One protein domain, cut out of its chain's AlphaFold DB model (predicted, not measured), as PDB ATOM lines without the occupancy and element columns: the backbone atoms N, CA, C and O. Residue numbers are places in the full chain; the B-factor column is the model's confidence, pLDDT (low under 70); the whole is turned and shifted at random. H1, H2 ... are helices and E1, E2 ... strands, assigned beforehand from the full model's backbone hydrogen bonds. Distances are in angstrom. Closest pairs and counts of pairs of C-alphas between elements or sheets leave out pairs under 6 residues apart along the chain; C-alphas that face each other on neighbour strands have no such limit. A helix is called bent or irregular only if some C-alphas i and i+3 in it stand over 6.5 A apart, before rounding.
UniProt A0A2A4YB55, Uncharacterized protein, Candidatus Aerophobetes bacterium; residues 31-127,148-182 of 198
ATOM      1  N   HIS A  31     165.933 170.343 307.762       94.94
ATOM      2  CA  HIS A  31     165.377 171.369 306.881       94.94
ATOM      3  C   HIS A  31     166.106 171.479 305.540       94.94
ATOM      4  O   HIS A  31     165.482 171.860 304.553       94.94
ATOM      5  N   ILE A  32     167.392 171.118 305.475       95.38
ATOM      6  CA  ILE A  32     168.129 171.026 304.207       95.38
ATOM      7  C   ILE A  32     167.612 169.822 303.423       95.38
ATOM      8  O   ILE A  32     167.211 169.972 302.275       95.38
ATOM      9  N   LYS A  33     167.471 168.666 304.081       95.62
ATOM     10  CA  LYS A  33     166.880 167.473 303.462       95.62
ATOM     11  C   LYS A  33     165.476 167.736 302.908       95.62
ATOM     12  O   LYS A  33     165.178 167.344 301.783       95.62
ATOM     13  N   TYR A  34     164.603 168.388 303.678       97.06
ATOM     14  CA  TYR A  34     163.256 168.733 303.211       97.06
ATOM     15  C   TYR A  34     163.274 169.767 302.078       97.06
ATOM     16  O   TYR A  34     162.489 169.649 301.142       97.06
ATOM     17  N   SER A  35     164.196 170.732 302.112       97.31
ATOM     18  CA  SER A  35     164.410 171.657 300.996       97.31
ATOM     19  C   SER A  35     164.810 170.898 299.727       97.31
ATOM     20  O   SER A  35     164.220 171.112 298.672       97.31
ATOM     21  N   ASP A  36     165.748 169.959 299.822       96.81
ATOM     22  CA  ASP A  36     166.225 169.167 298.684       96.81
ATOM     23  C   ASP A  36     165.148 168.244 298.108       96.81
ATOM     24  O   ASP A  36     165.050 168.078 296.889       96.81
ATOM     25  N   MET A  37     164.275 167.700 298.964       97.56
ATOM     26  CA  MET A  37     163.096 166.940 298.534       97.56
ATOM     27  C   MET A  37     162.137 167.766 297.663       97.56
ATOM     28  O   MET A  37     161.389 167.181 296.879       97.56
ATOM     29  N   ILE A  38     162.183 169.099 297.752       98.44
ATOM     30  CA  ILE A  38     161.387 170.019 296.933       98.44
ATOM     31  C   ILE A  38     162.184 170.512 295.720       98.44
ATOM     32  O   ILE A  38     161.694 170.447 294.589       98.44
ATOM     33  N   THR A  39     163.410 170.999 295.932       98.38
ATOM     34  CA  THR A  39     164.199 171.686 294.899       98.38
ATOM     35  C   THR A  39     164.740 170.735 293.835       98.38
ATOM     36  O   THR A  39     164.768 171.109 292.663       98.38
ATOM     37  N   ILE A  40     165.111 169.495 294.181       98.19
ATOM     38  CA  ILE A  40     165.643 168.530 293.206       98.19
ATOM     39  C   ILE A  40     164.573 168.130 292.172       98.19
ATOM     40  O   ILE A  40     164.846 168.244 290.970       98.19
ATOM     41  N   PRO A  41     163.356 167.693 292.565       98.44
ATOM     42  CA  PRO A  41     162.290 167.434 291.600       98.44
ATOM     43  C   PRO A  41     161.892 168.684 290.816       98.44
ATOM     44  O   PRO A  41     161.709 168.600 289.608       98.44
ATOM     45  N   TYR A  42     161.823 169.842 291.480       98.75
ATOM     46  CA  TYR A  42     161.537 171.121 290.833       98.75
ATOM     47  C   TYR A  42     162.521 171.438 289.697       98.75
ATOM     48  O   TYR A  42     162.096 171.681 288.571       98.75
ATOM     49  N   ILE A  43     163.834 171.369 289.957       98.75
ATOM     50  CA  ILE A  43     164.871 171.620 288.943       98.75
ATOM     51  C   ILE A  43     164.687 170.666 287.763       98.75
ATOM     52  O   ILE A  43     164.693 171.098 286.614       98.75
ATOM     53  N   LYS A  44     164.480 169.374 288.040       98.44
ATOM     54  CA  LYS A  44     164.275 168.361 287.000       98.44
ATOM     55  C   LYS A  44     163.043 168.654 286.140       98.44
ATOM     56  O   LYS A  44     163.108 168.481 284.922       98.44
ATOM     57  N   ASP A  45     161.944 169.068 286.762       98.56
ATOM     58  CA  ASP A  45     160.709 169.400 286.059       98.56
ATOM     59  C   ASP A  45     160.910 170.625 285.165       98.56
ATOM     60  O   ASP A  45     160.617 170.538 283.976       98.56
ATOM     61  N   MET A  46     161.506 171.703 285.692       98.31
ATOM     62  CA  MET A  46     161.781 172.932 284.934       98.31
ATOM     63  C   MET A  46     162.738 172.700 283.762       98.31
ATOM     64  O   MET A  46     162.489 173.189 282.659       98.31
ATOM     65  N   CYS A  47     163.795 171.904 283.963       97.81
ATOM     66  CA  CYS A  47     164.692 171.493 282.881       97.81
ATOM     67  C   CYS A  47     163.927 170.813 281.743       97.81
ATOM     68  O   CYS A  47     164.126 171.123 280.568       97.81
ATOM     69  N   LYS A  48     163.011 169.905 282.094       97.06
ATOM     70  CA  LYS A  48     162.241 169.130 281.124       97.06
ATOM     71  C   LYS A  48     161.158 169.954 280.423       97.06
ATOM     72  O   LYS A  48     160.950 169.753 279.229       97.06
ATOM     73  N   SER A  49     160.429 170.810 281.141       97.06
ATOM     74  CA  SER A  49     159.286 171.553 280.591       97.06
ATOM     75  C   SER A  49     159.692 172.785 279.787       97.06
ATOM     76  O   SER A  49     158.956 173.166 278.880       97.06
ATOM     77  N   HIS A  50     160.851 173.381 280.082       95.94
ATOM     78  CA  HIS A  50     161.244 174.678 279.522       95.94
ATOM     79  C   HIS A  50     162.573 174.675 278.761       95.94
ATOM     80  O   HIS A  50     163.087 175.751 278.476       95.94
ATOM     81  N   ASN A  51     163.129 173.503 278.424       94.56
ATOM     82  CA  ASN A  51     164.441 173.392 277.770       94.56
ATOM     83  C   ASN A  51     165.533 174.165 278.542       94.56
ATOM     84  O   ASN A  51     166.244 175.007 277.996       94.56
ATOM     85  N   LEU A  52     165.597 173.919 279.852       97.62
ATOM     86  CA  LEU A  52     166.569 174.542 280.748       97.62
ATOM     87  C   LEU A  52     167.616 173.527 281.197       97.62
ATOM     88  O   LEU A  52     167.317 172.353 281.404       97.62
ATOM     89  N   ASP A  53     168.816 174.017 281.477       97.88
ATOM     90  CA  ASP A  53     169.888 173.247 282.099       97.88
ATOM     91  C   ASP A  53     170.161 173.748 283.523       97.88
ATOM     92  O   ASP A  53     170.106 174.957 283.779       97.88
ATOM     93  N   PRO A  54     170.485 172.860 284.480       97.31
ATOM     94  CA  PRO A  54     170.900 173.288 285.807       97.31
ATOM     95  C   PRO A  54     172.262 173.988 285.713       97.31
ATOM     96  O   PRO A  54     173.229 173.426 285.203       97.31
ATOM     97  N   PHE A  55     172.356 175.210 286.235       94.75
ATOM     98  CA  PHE A  55     173.575 176.023 286.153       94.75
ATOM     99  C   PHE A  55     174.222 176.264 287.519       94.75
ATOM    100  O   PHE A  55     175.443 176.332 287.640       94.75
ATOM    101  N   GLY A  56     173.416 176.377 288.573       94.69
ATOM    102  CA  GLY A  56     173.921 176.548 289.929       94.69
ATOM    103  C   GLY A  56     172.816 176.518 290.973       94.69
ATOM    104  O   GLY A  56     171.637 176.669 290.656       94.69
ATOM    105  N   GLY A  57     173.207 176.347 292.230       94.88
ATOM    106  CA  GLY A  57     172.282 176.310 293.353       94.88
ATOM    107  C   GLY A  57     172.952 176.705 294.664       94.88
ATOM    108  O   GLY A  57     174.180 176.736 294.768       94.88
ATOM    109  N   GLY A  58     172.139 177.035 295.659       94.31
ATOM    110  CA  GLY A  58     172.584 177.379 297.003       94.31
ATOM    111  C   GLY A  58     171.422 177.833 297.876       94.31
ATOM    112  O   GLY A  58     170.256 177.676 297.521       94.31
ATOM    113  N   GLY A  59     171.731 178.436 299.020       94.44
ATOM    114  CA  GLY A  59     170.698 178.948 299.908       94.44
ATOM    115  C   GLY A  59     171.226 179.464 301.235       94.44
ATOM    116  O   GLY A  59     172.429 179.464 301.499       94.44
ATOM    117  N   GLY A  60     170.300 179.934 302.062       95.62
ATOM    118  CA  GLY A  60     170.532 180.365 303.434       95.62
ATOM    119  C   GLY A  60     169.830 179.408 304.387       95.62
ATOM    120  O   GLY A  60     168.619 179.517 304.560       95.62
ATOM    121  N   PHE A  61     170.600 178.494 304.984       94.94
ATOM    122  CA  PHE A  61     170.082 177.363 305.763       94.94
ATOM    123  C   PHE A  61     170.439 177.407 307.262       94.94
ATOM    124  O   PHE A  61     170.397 176.387 307.947       94.94
ATOM    125  N   LEU A  62     170.868 178.551 307.800       91.00
ATOM    126  CA  LEU A  62     171.260 178.632 309.210       91.00
ATOM    127  C   LEU A  62     170.012 178.703 310.105       91.00
ATOM    128  O   LEU A  62     169.351 179.732 310.141       91.00
ATOM    129  N   GLY A  63     169.706 177.620 310.827       87.88
ATOM    130  CA  GLY A  63     168.562 177.535 311.754       87.88
ATOM    131  C   GLY A  63     167.202 177.237 311.105       87.88
ATOM    132  O   GLY A  63     166.259 176.902 311.813       87.88
ATOM    133  N   GLY A  64     167.119 177.301 309.776       95.19
ATOM    134  CA  GLY A  64     165.923 177.074 308.969       95.19
ATOM    135  C   GLY A  64     166.197 177.450 307.512       95.19
ATOM    136  O   GLY A  64     167.337 177.750 307.159       95.19
ATOM    137  N   VAL A  65     165.177 177.449 306.659       97.31
ATOM    138  CA  VAL A  65     165.260 177.902 305.266       97.31
ATOM    139  C   VAL A  65     164.864 179.372 305.181       97.31
ATOM    140  O   VAL A  65     163.689 179.729 305.268       97.31
ATOM    141  N   ASN A  66     165.860 180.229 304.981       97.31
ATOM    142  CA  ASN A  66     165.679 181.661 304.744       97.31
ATOM    143  C   ASN A  66     165.689 181.983 303.243       97.31
ATOM    144  O   ASN A  66     164.919 182.814 302.770       97.31
ATOM    145  N   LEU A  67     166.557 181.305 302.489       98.25
ATOM    146  CA  LEU A  67     166.779 181.607 301.082       98.25
ATOM    147  C   LEU A  67     167.018 180.339 300.269       98.25
ATOM    148  O   LEU A  67     167.855 179.527 300.650       98.25
ATOM    149  N   ILE A  68     166.356 180.229 299.119       98.44
ATOM    150  CA  ILE A  68     166.645 179.240 298.076       98.44
ATOM    151  C   ILE A  68     167.243 179.964 296.873       98.44
ATOM    152  O   ILE A  68     166.667 180.932 296.377       98.44
ATOM    153  N   ILE A  69     168.403 179.508 296.401       98.56
ATOM    154  CA  ILE A  69     169.069 180.045 295.214       98.56
ATOM    155  C   ILE A  69     169.102 178.958 294.147       98.56
ATOM    156  O   ILE A  69     169.671 177.894 294.378       98.56
ATOM    157  N   ILE A  70     168.533 179.232 292.975       98.75
ATOM    158  CA  ILE A  70     168.560 178.328 291.819       98.75
ATOM    159  C   ILE A  70     168.910 179.140 290.575       98.75
ATOM    160  O   ILE A  70     168.398 180.233 290.348       98.75
ATOM    161  N   SER A  71     169.829 178.630 289.765       98.56
ATOM    162  CA  SER A  71     170.197 179.230 288.489       98.56
ATOM    163  C   SER A  71     170.102 178.196 287.384       98.56
ATOM    164  O   SER A  71     170.624 177.088 287.520       98.56
ATOM    165  N   PHE A  72     169.475 178.596 286.288       98.81
ATOM    166  CA  PHE A  72     169.353 177.824 285.064       98.81
ATOM    167  C   PHE A  72     170.175 178.455 283.940       98.81
ATOM    168  O   PHE A  72     170.485 179.655 283.964       98.81
ATOM    169  N   ALA A  73     170.502 177.631 282.954       98.44
ATOM    170  CA  ALA A  73     171.025 178.030 281.661       98.44
ATOM    171  C   ALA A  73     170.019 177.674 280.558       98.44
ATOM    172  O   ALA A  73     169.209 176.764 280.720       98.44
ATOM    173  N   SER A  74     170.066 178.416 279.459       98.12
ATOM    174  CA  SER A  74     169.296 178.164 278.242       98.12
ATOM    175  C   SER A  74     170.106 178.626 277.033       98.12
ATOM    176  O   SER A  74     170.880 179.582 277.133       98.12
ATOM    177  N   ASP A  75     169.925 177.958 275.901       96.62
ATOM    178  CA  ASP A  75     170.473 178.339 274.598       96.62
ATOM    179  C   ASP A  75     169.506 179.209 273.766       96.62
ATOM    180  O   ASP A  75     169.815 179.605 272.636       96.62
ATOM    181  N   ASP A  76     168.345 179.558 274.332       96.75
ATOM    182  CA  ASP A  76     167.355 180.397 273.672       96.75
ATOM    183  C   ASP A  76     167.791 181.866 273.571       96.75
ATOM    184  O   ASP A  76     168.389 182.465 274.468       96.75
ATOM    185  N   GLN A  77     167.383 182.506 272.475       97.62
ATOM    186  CA  GLN A  77     167.552 183.941 272.253       97.62
ATOM    187  C   GLN A  77     166.230 184.665 272.488       97.62
ATOM    188  O   GLN A  77     165.343 184.657 271.629       97.62
ATOM    189  N   VAL A  78     166.100 185.302 273.652       98.00
ATOM    190  CA  VAL A  78     164.821 185.853 274.117       98.00
ATOM    191  C   VAL A  78     164.834 187.362 274.340       98.00
ATOM    192  O   VAL A  78     165.834 187.972 274.730       98.00
ATOM    193  N   GLY A  79     163.669 187.975 274.125       98.38
ATOM    194  CA  GLY A  79     163.378 189.339 274.567       98.38
ATOM    195  C   GLY A  79     162.894 189.397 276.022       98.38
ATOM    196  O   GLY A  79     162.658 188.374 276.664       98.38
ATOM    197  N   ILE A  80     162.671 190.612 276.541       98.25
ATOM    198  CA  ILE A  80     162.200 190.820 277.928       98.25
ATOM    199  C   ILE A  80     160.879 190.094 278.205       98.25
ATOM    200  O   ILE A  80     160.732 189.524 279.278       98.25
ATOM    201  N   THR A  81     159.923 190.101 277.272       98.12
ATOM    202  CA  THR A  81     158.609 189.470 277.488       98.12
ATOM    203  C   THR A  81     158.725 187.964 277.702       98.12
ATOM    204  O   THR A  81     158.206 187.449 278.684       98.12
ATOM    205  N   GLN A  82     159.461 187.266 276.835       98.31
ATOM    206  CA  GLN A  82     159.692 185.823 276.953       98.31
ATOM    207  C   GLN A  82     160.477 185.491 278.228       98.31
ATOM    208  O   GLN A  82     160.065 184.628 278.998       98.31
ATOM    209  N   ALA A  83     161.553 186.240 278.498       98.62
ATOM    210  CA  ALA A  83     162.351 186.067 279.708       98.62
ATOM    211  C   ALA A  83     161.536 186.318 280.989       98.62
ATOM    212  O   ALA A  83     161.737 185.645 281.993       98.62
ATOM    213  N   ARG A  84     160.607 187.287 280.971       98.75
ATOM    214  CA  ARG A  84     159.694 187.567 282.086       98.75
ATOM    215  C   ARG A  84     158.751 186.405 282.330       98.75
ATOM    216  O   ARG A  84     158.671 185.965 283.468       98.75
ATOM    217  N   ASN A  85     158.050 185.957 281.291       98.31
ATOM    218  CA  ASN A  85     157.054 184.899 281.419       98.31
ATOM    219  C   ASN A  85     157.688 183.654 282.040       98.31
ATOM    220  O   ASN A  85     157.229 183.209 283.086       98.31
ATOM    221  N   LEU A  86     158.808 183.195 281.476       98.62
ATOM    222  CA  LEU A  86     159.501 182.011 281.973       98.62
ATOM    223  C   LEU A  86     160.025 182.194 283.405       98.62
ATOM    224  O   LEU A  86     159.838 181.330 284.253       98.62
ATOM    225  N   LEU A  87     160.656 183.334 283.707       98.81
ATOM    226  CA  LEU A  87     161.193 183.589 285.044       98.81
ATOM    227  C   LEU A  87     160.093 183.610 286.117       98.81
ATOM    228  O   LEU A  87     160.307 183.090 287.212       98.81
ATOM    229  N   ILE A  88     158.949 184.231 285.819       98.69
ATOM    230  CA  ILE A  88     157.808 184.291 286.739       98.69
ATOM    231  C   ILE A  88     157.162 182.918 286.879       98.69
ATOM    232  O   ILE A  88     156.923 182.508 288.004       98.69
ATOM    233  N   GLU A  89     156.964 182.178 285.788       98.44
ATOM    234  CA  GLU A  89     156.443 180.807 285.833       98.44
ATOM    235  C   GLU A  89     157.312 179.901 286.718       98.44
ATOM    236  O   GLU A  89     156.814 179.311 287.677       98.44
ATOM    237  N   CYS A  90     158.631 179.882 286.491       98.69
ATOM    238  CA  CYS A  90     159.559 179.122 287.326       98.69
ATOM    239  C   CYS A  90     159.516 179.571 288.795       98.69
ATOM    240  O   CYS A  90     159.594 178.736 289.698       98.69
ATOM    241  N   SER A  91     159.422 180.879 289.052       98.75
ATOM    242  CA  SER A  91     159.404 181.418 290.416       98.75
ATOM    243  C   SER A  91     158.119 181.057 291.162       98.75
ATOM    244  O   SER A  91     158.188 180.640 292.317       98.75
ATOM    245  N   GLU A  92     156.963 181.171 290.508       98.62
ATOM    246  CA  GLU A  92     155.663 180.827 291.087       98.62
ATOM    247  C   GLU A  92     155.550 179.324 291.367       98.62
ATOM    248  O   GLU A  92     155.091 178.957 292.447       98.62
ATOM    249  N   ASP A  93     156.034 178.459 290.467       98.75
ATOM    250  CA  ASP A  93     156.035 177.004 290.688       98.75
ATOM    251  C   ASP A  93     156.900 176.626 291.907       98.75
ATOM    252  O   ASP A  93     156.454 175.882 292.786       98.75
ATOM    253  N   LEU A  94     158.093 177.222 292.050       98.69
ATOM    254  CA  LEU A  94     158.938 177.012 293.231       98.69
ATOM    255  C   LEU A  94     158.239 177.469 294.516       98.69
ATOM    256  O   LEU A  94     158.196 176.726 295.499       98.69
ATOM    257  N   LEU A  95     157.687 178.686 294.522       98.69
ATOM    258  CA  LEU A  95     156.981 179.232 295.681       98.69
ATOM    259  C   LEU A  95     155.763 178.379 296.044       98.69
ATOM    260  O   LEU A  95     155.514 178.149 297.228       98.69
ATOM    261  N   GLN A  96     155.028 177.873 295.054       98.62
ATOM    262  CA  GLN A  96     153.896 176.982 295.271       98.62
ATOM    263  C   GLN A  96     154.336 175.680 295.944       98.62
ATOM    264  O   GLN A  96     153.736 175.295 296.949       98.62
ATOM    265  N   ARG A  97     155.388 175.017 295.445       98.56
ATOM    266  CA  ARG A  97     155.897 173.771 296.042       98.56
ATOM    267  C   ARG A  97     156.378 173.993 297.475       98.56
ATOM    268  O   ARG A  97     155.968 173.257 298.367       98.56
ATOM    269  N   MET A  98     157.159 175.049 297.708       98.19
ATOM    270  CA  MET A  98     157.655 175.407 299.044       98.19
ATOM    271  C   MET A  98     156.520 175.684 300.038       98.19
ATOM    272  O   MET A  98     156.604 175.292 301.196       98.19
ATOM    273  N   ASN A  99     155.453 176.354 299.598       98.38
ATOM    274  CA  ASN A  99     154.329 176.715 300.464       98.38
ATOM    275  C   ASN A  99     153.312 175.589 300.688       98.38
ATOM    276  O   ASN A  99     152.525 175.681 301.635       98.38
ATOM    277  N   SER A 100     153.311 174.570 299.823       98.06
ATOM    278  CA  SER A 100     152.372 173.440 299.869       98.06
ATOM    279  C   SER A 100     152.932 172.217 300.599       98.06
ATOM    280  O   SER A 100     152.171 171.315 300.941       98.06
ATOM    281  N   ASP A 101     154.246 172.159 300.825       97.94
ATOM    282  CA  ASP A 101     154.880 171.058 301.543       97.94
ATOM    283  C   ASP A 101     154.805 171.271 303.068       97.94
ATOM    284  O   ASP A 101     155.375 172.204 303.637       97.94
ATOM    285  N   GLU A 102     154.077 170.387 303.754       97.69
ATOM    286  CA  GLU A 102     153.893 170.466 305.209       97.69
ATOM    287  C   GLU A 102     155.155 170.073 306.003       97.69
ATOM    288  O   GLU A 102     155.257 170.413 307.182       97.69
ATOM    289  N   GLN A 103     156.125 169.376 305.396       97.50
ATOM    290  CA  GLN A 103     157.355 168.954 306.079       97.50
ATOM    291  C   GLN A 103     158.343 170.111 306.207       97.50
ATOM    292  O   GLN A 103     158.968 170.260 307.257       97.50
ATOM    293  N   ILE A 104     158.468 170.955 305.175       97.38
ATOM    294  CA  ILE A 104     159.378 172.107 305.211       97.38
ATOM    295  C   ILE A 104     158.815 173.289 306.006       97.38
ATOM    296  O   ILE A 104     159.579 174.056 306.590       97.38
ATOM    297  N   LYS A 105     157.488 173.431 306.061       96.75
ATOM    298  CA  LYS A 105     156.789 174.589 306.637       96.75
ATOM    299  C   LYS A 105     157.249 175.005 308.046       96.75
ATOM    300  O   LYS A 105     157.434 176.206 308.239       96.75
ATOM    301  N   PRO A 106     157.498 174.094 309.012       97.19
ATOM    302  CA  PRO A 106     158.002 174.465 310.340       97.19
ATOM    303  C   PRO A 106     159.412 175.070 310.337       97.19
ATOM    304  O   PRO A 106     159.827 175.647 311.339       97.19
ATOM    305  N   TYR A 107     160.151 174.910 309.241       97.50
ATOM    306  CA  TYR A 107     161.541 175.332 309.100       97.50
ATOM    307  C   TYR A 107     161.706 176.556 308.202       97.50
ATOM    308  O   TYR A 107     162.828 177.022 308.029       97.50
ATOM    309  N   LEU A 108     160.631 177.074 307.606       97.00
ATOM    310  CA  LEU A 108     160.692 178.302 306.820       97.00
ATOM    311  C   LEU A 108     160.835 179.502 307.760       97.00
ATOM    312  O   LEU A 108     160.010 179.691 308.650       97.00
ATOM    313  N   GLU A 109     161.839 180.347 307.521       95.56
ATOM    314  CA  GLU A 109     162.077 181.566 308.316       95.56
ATOM    315  C   GLU A 109     160.852 182.498 308.316       95.56
ATOM    316  O   GLU A 109     160.572 183.207 309.282       95.56
ATOM    317  N   HIS A 110     160.092 182.488 307.219       94.00
ATOM    318  CA  HIS A 110     158.817 183.177 307.098       94.00
ATOM    319  C   HIS A 110     157.800 182.312 306.347       94.00
ATOM    320  O   HIS A 110     158.132 181.639 305.368       94.00
ATOM    321  N   TYR A 111     156.535 182.392 306.762       95.00
ATOM    322  CA  TYR A 111     155.419 181.742 306.082       95.00
ATOM    323  C   TYR A 111     154.288 182.752 305.811       95.00
ATOM    324  O   TYR A 111     153.894 183.467 306.736       95.00
ATOM    325  N   PRO A 112     153.738 182.818 304.583       95.88
ATOM    326  CA  PRO A 112     154.168 182.072 303.399       95.88
ATOM    327  C   PRO A 112     155.587 182.454 302.939       95.88
ATOM    328  O   PRO A 112     156.049 183.581 303.132       95.88
ATOM    329  N   PHE A 113     156.283 181.496 302.330       97.00
ATOM    330  CA  PHE A 113     157.498 181.742 301.568       97.00
ATOM    331  C   PHE A 113     157.164 182.649 300.382       97.00
ATOM    332  O   PHE A 113     156.155 182.451 299.706       97.00
ATOM    333  N   SER A 114     157.976 183.677 300.162       97.94
ATOM    334  CA  SER A 114     157.686 184.767 299.224       97.94
ATOM    335  C   SER A 114     158.859 185.006 298.280       97.94
ATOM    336  O   SER A 114     159.936 184.436 298.455       97.94
ATOM    337  N   GLU A 115     158.700 185.928 297.332       97.75
ATOM    338  CA  GLU A 115     159.734 186.343 296.379       97.75
ATOM    339  C   GLU A 115     161.018 186.894 297.040       97.75
ATOM    340  O   GLU A 115     162.033 187.134 296.382       97.75
ATOM    341  N   LYS A 116     160.968 187.174 298.347       97.81
ATOM    342  CA  LYS A 116     162.123 187.596 299.148       97.81
ATOM    343  C   LYS A 116     162.968 186.419 299.636       97.81
ATOM    344  O   LYS A 116     164.150 186.631 299.887       97.81
ATOM    345  N   GLY A 117     162.372 185.229 299.729       97.88
ATOM    346  CA  GLY A 117     163.024 183.974 300.105       97.88
ATOM    347  C   GLY A 117     163.611 183.204 298.919       97.88
ATOM    348  O   GLY A 117     164.183 182.134 299.110       97.88
ATOM    349  N   ILE A 118     163.515 183.728 297.692       98.44
ATOM    350  CA  ILE A 118     164.116 183.106 296.507       98.44
ATOM    351  C   ILE A 118     165.076 184.058 295.784       98.44
ATOM    352  O   ILE A 118     164.841 185.265 295.670       98.44
ATOM    353  N   GLU A 119     166.162 183.494 295.261       98.62
ATOM    354  CA  GLU A 119     166.951 184.085 294.186       98.62
ATOM    355  C   GLU A 119     166.965 183.103 293.013       98.62
ATOM    356  O   GLU A 119     167.607 182.056 293.070       98.62
ATOM    357  N   LEU A 120     166.235 183.434 291.950       98.75
ATOM    358  CA  LEU A 120     166.143 182.601 290.755       98.75
ATOM    359  C   LEU A 120     166.744 183.348 289.573       98.75
ATOM    360  O   LEU A 120     166.457 184.533 289.391       98.75
ATOM    361  N   SER A 121     167.582 182.688 288.776       98.75
ATOM    362  CA  SER A 121     168.101 183.277 287.540       98.75
ATOM    363  C   SER A 121     168.052 182.322 286.359       98.75
ATOM    364  O   SER A 121     168.211 181.116 286.521       98.75
ATOM    365  N   ILE A 122     167.852 182.885 285.170       98.88
ATOM    366  CA  ILE A 122     167.976 182.189 283.890       98.88
ATOM    367  C   ILE A 122     169.010 182.951 283.070       98.88
ATOM    368  O   ILE A 122     168.886 184.163 282.859       98.88
ATOM    369  N   ASN A 123     170.063 182.242 282.677       98.69
ATOM    370  CA  ASN A 123     171.218 182.774 281.969       98.69
ATOM    371  C   ASN A 123     171.216 182.226 280.544       98.69
ATOM    372  O   ASN A 123     171.095 181.020 280.352       98.69
ATOM    373  N   TYR A 124     171.330 183.114 279.562       98.56
ATOM    374  CA  TYR A 124     171.179 182.762 278.155       98.56
ATOM    375  C   TYR A 124     172.530 182.797 277.448       98.56
ATOM    376  O   TYR A 124     173.226 183.824 277.457       98.56
ATOM    377  N   PHE A 125     172.878 181.680 276.819       97.75
ATOM    378  CA  PHE A 125     174.129 181.480 276.099       97.75
ATOM    379  C   PHE A 125     173.863 181.225 274.614       97.75
ATOM    380  O   PHE A 125     172.779 180.807 274.225       97.75
ATOM    381  N   ASP A 126     174.840 181.515 273.762       94.06
ATOM    382  CA  ASP A 126     174.800 181.138 272.355       94.06
ATOM    383  C   ASP A 126     175.336 179.712 272.131       94.06
ATOM    384  O   ASP A 126     175.825 179.041 273.041       94.06
ATOM    385  N   ALA A 127     175.291 179.252 270.878       90.62
ATOM    386  CA  ALA A 127     175.759 177.920 270.488       90.62
ATOM    387  C   ALA A 127     177.262 177.673 270.742       90.62
ATOM    388  O   ALA A 127     177.721 176.536 270.659       90.62
ATOM    389  N   ARG A 148     165.143 191.660 287.377       98.81
ATOM    390  CA  ARG A 148     166.181 192.343 286.606       98.81
ATOM    391  C   ARG A 148     166.434 191.615 285.299       98.81
ATOM    392  O   ARG A 148     166.712 190.422 285.317       98.81
ATOM    393  N   TYR A 149     166.495 192.388 284.218       98.81
ATOM    394  CA  TYR A 149     166.869 191.922 282.885       98.81
ATOM    395  C   TYR A 149     168.143 192.626 282.447       98.81
ATOM    396  O   TYR A 149     168.236 193.859 282.493       98.81
ATOM    397  N   SER A 150     169.144 191.852 282.050       98.75
ATOM    398  CA  SER A 150     170.444 192.379 281.648       98.75
ATOM    399  C   SER A 150     170.867 191.819 280.302       98.75
ATOM    400  O   SER A 150     170.658 190.645 280.019       98.75
ATOM    401  N   ILE A 151     171.503 192.670 279.506       98.62
ATOM    402  CA  ILE A 151     172.232 192.277 278.299       98.62
ATOM    403  C   ILE A 151     173.716 192.149 278.639       98.62
ATOM    404  O   ILE A 151     174.193 192.768 279.602       98.62
ATOM    405  N   PHE A 152     174.458 191.392 277.839       98.38
ATOM    406  CA  PHE A 152     175.902 191.268 277.990       98.38
ATOM    407  C   PHE A 152     176.634 192.112 276.942       98.38
ATOM    408  O   PHE A 152     176.416 191.988 275.740       98.38
ATOM    409  N   ASN A 153     177.517 193.007 277.391       97.19
ATOM    410  CA  ASN A 153     178.384 193.760 276.494       97.19
ATOM    411  C   ASN A 153     179.666 192.962 276.237       97.19
ATOM    412  O   ASN A 153     180.579 192.960 277.066       97.19
ATOM    413  N   HIS A 154     179.742 192.354 275.053       95.50
ATOM    414  CA  HIS A 154     180.872 191.544 274.596       95.50
ATOM    415  C   HIS A 154     182.205 192.296 274.508       95.50
ATOM    416  O   HIS A 154     183.252 191.706 274.756       95.50
ATOM    417  N   LYS A 155     182.189 193.613 274.255       95.94
ATOM    418  CA  LYS A 155     183.415 194.434 274.211       95.94
ATOM    419  C   LYS A 155     183.989 194.678 275.602       95.94
ATOM    420  O   LYS A 155     185.198 194.633 275.790       95.94
ATOM    421  N   THR A 156     183.130 194.967 276.579       96.94
ATOM    422  CA  THR A 156     183.568 195.287 277.950       96.94
ATOM    423  C   THR A 156     183.552 194.083 278.890       96.94
ATOM    424  O   THR A 156     183.959 194.235 280.039       96.94
ATOM    425  N   ARG A 157     183.026 192.933 278.443       95.94
ATOM    426  CA  ARG A 157     182.738 191.723 279.235       95.94
ATOM    427  C   ARG A 157     181.950 192.021 280.517       95.94
ATOM    428  O   ARG A 157     182.296 191.566 281.604       95.94
ATOM    429  N   LYS A 158     180.905 192.849 280.404       97.12
ATOM    430  CA  LYS A 158     180.089 193.297 281.548       97.12
ATOM    431  C   LYS A 158     178.604 193.187 281.248       97.12
ATOM    432  O   LYS A 158     178.161 193.539 280.157       97.12
ATOM    433  N   PHE A 159     177.838 192.808 282.266       97.81
ATOM    434  CA  PHE A 159     176.388 192.936 282.241       97.81
ATOM    435  C   PHE A 159     175.958 194.395 282.337       97.81
ATOM    436  O   PHE A 159     176.465 195.161 283.160       97.81
ATOM    437  N   LYS A 160     174.956 194.752 281.538       98.06
ATOM    438  CA  LYS A 160     174.231 196.013 281.642       98.06
ATOM    439  C   LYS A 160     172.764 195.698 281.873       98.06
ATOM    440  O   LYS A 160     172.109 195.106 281.021       98.06
ATOM    441  N   THR A 161     172.235 196.121 283.014       98.44
ATOM    442  CA  THR A 161     170.793 196.048 283.248       98.44
ATOM    443  C   THR A 161     170.066 197.003 282.312       98.44
ATOM    444  O   THR A 161     170.378 198.194 282.288       98.44
ATOM    445  N   VAL A 162     169.094 196.476 281.575       98.44
ATOM    446  CA  VAL A 162     168.262 197.240 280.634       98.44
ATOM    447  C   VAL A 162     166.855 197.473 281.165       98.44
ATOM    448  O   VAL A 162     166.221 198.449 280.782       98.44
ATOM    449  N   HIS A 163     166.385 196.633 282.091       98.56
ATOM    450  CA  HIS A 163     165.084 196.800 282.727       98.56
ATOM    451  C   HIS A 163     165.070 196.243 284.156       98.56
ATOM    452  O   HIS A 163     165.792 195.291 284.479       98.56
ATOM    453  N   LYS A 164     164.261 196.867 285.016       98.56
ATOM    454  CA  LYS A 164     163.979 196.431 286.384       98.56
ATOM    455  C   LYS A 164     162.525 196.728 286.706       98.56
ATOM    456  O   LYS A 164     162.034 197.794 286.351       98.56
ATOM    457  N   GLU A 165     161.925 195.838 287.469       98.62
ATOM    458  CA  GLU A 165     160.568 195.965 287.987       98.62
ATOM    459  C   GLU A 165     160.470 195.211 289.317       98.62
ATOM    460  O   GLU A 165     161.384 194.473 289.708       98.62
ATOM    461  N   SER A 166     159.403 195.437 290.067       98.69
ATOM    462  CA  SER A 166     159.065 194.581 291.199       98.69
ATOM    463  C   SER A 166     158.563 193.225 290.708       98.69
ATOM    464  O   SER A 166     158.030 193.100 289.606       98.69
ATOM    465  N   TYR A 167     158.698 192.202 291.549       98.62
ATOM    466  CA  TYR A 167     158.133 190.883 291.263       98.62
ATOM    467  C   TYR A 167     156.631 190.949 290.956       98.62
ATOM    468  O   TYR A 167     156.162 190.369 289.985       98.62
ATOM    469  N   ARG A 168     155.892 191.750 291.732       98.12
ATOM    470  CA  ARG A 168     154.449 191.939 291.560       98.12
ATOM    471  C   ARG A 168     154.086 192.606 290.232       98.12
ATOM    472  O   ARG A 168     153.102 192.222 289.614       98.12
ATOM    473  N   GLU A 169     154.852 193.602 289.788       98.56
ATOM    474  CA  GLU A 169     154.642 194.210 288.465       98.56
ATOM    475  C   GLU A 169     154.850 193.183 287.351       98.56
ATOM    476  O   GLU A 169     153.976 193.040 286.497       98.56
ATOM    477  N   ALA A 170     155.941 192.412 287.409       98.56
ATOM    478  CA  ALA A 170     156.198 191.350 286.444       98.56
ATOM    479  C   ALA A 170     155.068 190.306 286.430       98.56
ATOM    480  O   ALA A 170     154.570 189.964 285.360       98.56
ATOM    481  N   GLN A 171     154.610 189.861 287.604       98.06
ATOM    482  CA  GLN A 171     153.499 188.916 287.747       98.06
ATOM    483  C   GLN A 171     152.200 189.456 287.127       98.06
ATOM    484  O   GLN A 171     151.557 188.764 286.340       98.06
ATOM    485  N   ASN A 172     151.848 190.716 287.406       97.94
ATOM    486  CA  ASN A 172     150.663 191.356 286.828       97.94
ATOM    487  C   ASN A 172     150.741 191.440 285.294       97.94
ATOM    488  O   ASN A 172     149.726 191.284 284.613       97.94
ATOM    489  N   ILE A 173     151.934 191.692 284.740       97.81
ATOM    490  CA  ILE A 173     152.153 191.725 283.288       97.81
ATOM    491  C   ILE A 173     151.932 190.338 282.678       97.81
ATOM    492  O   ILE A 173     151.233 190.239 281.671       97.81
ATOM    493  N   VAL A 174     152.479 189.280 283.286       96.81
ATOM    494  CA  VAL A 174     152.291 187.893 282.817       96.81
ATOM    495  C   VAL A 174     150.804 187.532 282.806       96.81
ATOM    496  O   VAL A 174     150.266 187.190 281.758       96.81
ATOM    497  N   GLN A 175     150.105 187.761 283.921       92.81
ATOM    498  CA  GLN A 175     148.671 187.477 284.040       92.81
ATOM    499  C   GLN A 175     147.816 188.278 283.044       92.81
ATOM    500  O   GLN A 175     146.808 187.791 282.534       92.81
ATOM    501  N   SER A 176     148.196 189.523 282.747       90.31
ATOM    502  CA  SER A 176     147.481 190.343 281.761       90.31
ATOM    503  C   SER A 176     147.654 189.805 280.339       90.31
ATOM    504  O   SER A 176     146.702 189.828 279.562       90.31
ATOM    505  N   ASN A 177     148.839 189.287 280.002       81.88
ATOM    506  CA  ASN A 177     149.106 188.689 278.694       81.88
ATOM    507  C   ASN A 177     148.310 187.393 278.486       81.88
ATOM    508  O   ASN A 177     147.777 187.173 277.396       81.88
ATOM    509  N   ASP A 178     148.164 186.575 279.530       76.88
ATOM    510  CA  ASP A 178     147.376 185.338 279.467       76.88
ATOM    511  C   ASP A 178     145.895 185.635 279.188       76.88
ATOM    512  O   ASP A 178     145.284 185.008 278.322       76.88
ATOM    513  N   ASN A 179     145.344 186.670 279.833       67.81
ATOM    514  CA  ASN A 179     143.959 187.114 279.639       67.81
ATOM    515  C   ASN A 179     143.686 187.713 278.248       67.81
ATOM    516  O   ASN A 179     142.552 187.679 277.765       67.81
ATOM    517  N   ILE A 180     144.695 188.299 277.599       68.31
ATOM    518  CA  ILE A 180     144.569 188.786 276.218       68.31
ATOM    519  C   ILE A 180     144.578 187.589 275.262       68.31
ATOM    520  O   ILE A 180     143.710 187.487 274.398       68.31
ATOM    521  N   THR A 181     145.492 186.643 275.475       59.44
ATOM    522  CA  THR A 181     145.660 185.459 274.618       59.44
ATOM    523  C   THR A 181     144.467 184.498 274.716       59.44
ATOM    524  O   THR A 181     144.070 183.912 273.711       59.44
ATOM    525  N   SER A 182     143.816 184.389 275.882       56.06
ATOM    526  CA  SER A 182     142.600 183.577 276.061       56.06
ATOM    527  C   SER A 182     141.348 184.167 275.395       56.06
ATOM    528  O   SER A 182     140.373 183.448 275.194       56.06
TER     529      SER A 182
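Overview. This is residues 31 to 127 and 148 to 182 of the 198 residues of an uncharacterized protein of Candidatus Aerophobetes bacterium (UniProt A0A2A4YB55). A three-stranded sheet, E1 E2 E3, has two long helices, H1 and H2, over one face and no named helix over the other. Beyond the sheet's E3 edge lies a separate hairpin, E4 and E5, and from it H3 runs on to pack with residues 170 to 174 on residues 84 to 88 of H2, about perpendicular to it. The printed part has 132 residues with three named helices and five named strands, in the order H1 E1 E2 H2 E3 E4 E5 H3; the class is mixed, helices and strands. The sheet E1 E2 E3 is mixed, and E4 E5 is antiparallel. The whole is compact, with a radius of gyration of the C-alphas of 15.7 A, and spans 45 by 38 by 26 A.

Along the chain. H1, residues 31 to 50, begins at C-alpha 31 (165.377, 171.369, 306.881) and is 27.9 A long; it is neither bent nor irregular, but only just: C-alphas 37 and 40 are 6.1 A apart. E1, residues 53 to 60, is 22.5 A long and E2, residues 67 to 74, 23.2 A. H2, residues 80 to 100, 29.7 A, ends at C-alpha 100 (152.372, 173.440, 299.869). E3, residues 118 to 124, measures 19.7 A and E4, residues 148 to 153, 15.9 A. E5, residues 158 to 166, 23.2 A, bends by 58 degrees at residue 162. H3, residues 167 to 181, 21.5 A, ends at C-alpha 181 (145.660, 185.459, 274.618).

Arrangement. E1 and E2 form an antiparallel hairpin, with N 58 and O 69 at 2.9 A. E2 and E3 are parallel, with N 72 and O 121 at 2.8 A; E2, H2 and E3 are a strand-helix-strand unit, two parallel neighbour strands with a helix between, and its crossover is right-handed. H1 and H2 lie on the same face, in two layers with the sheet, at heights over the sheet of 8.8 A and 9.6 A. They touch, closest at the C-alphas of Ile 38 and Arg 97, 6.7 A, and run opposite ways at a tilt of 35.4 degrees, only just steep. E3 and E4 are near each other, with 6 pairs of C-alphas within 10 A. E4 and E5 form a hairpin, with N 151 and O 160 at 2.9 A. H3 touches H2, closest at the C-alphas of Asn 85 and Val 174, 5.8 A; at 71 degrees they are only just about perpendicular. Every O i to N i+4 pair is within hydrogen-bond range in H2 and H3, and 15 of 16 in H1.

Size, cuts and confidence. The C-alphas farthest apart, those of Glu 102 and Lys 155, are 49.1 A apart. Residues 128 to 147 are not printed, and C-alphas 127 and 148 are 23.7 A apart across this cut. The link from H2 to E3, residues 101 to 117, is long. Residues 179 to 182 have pLDDT under 70; the mean of the printed part is 96.0.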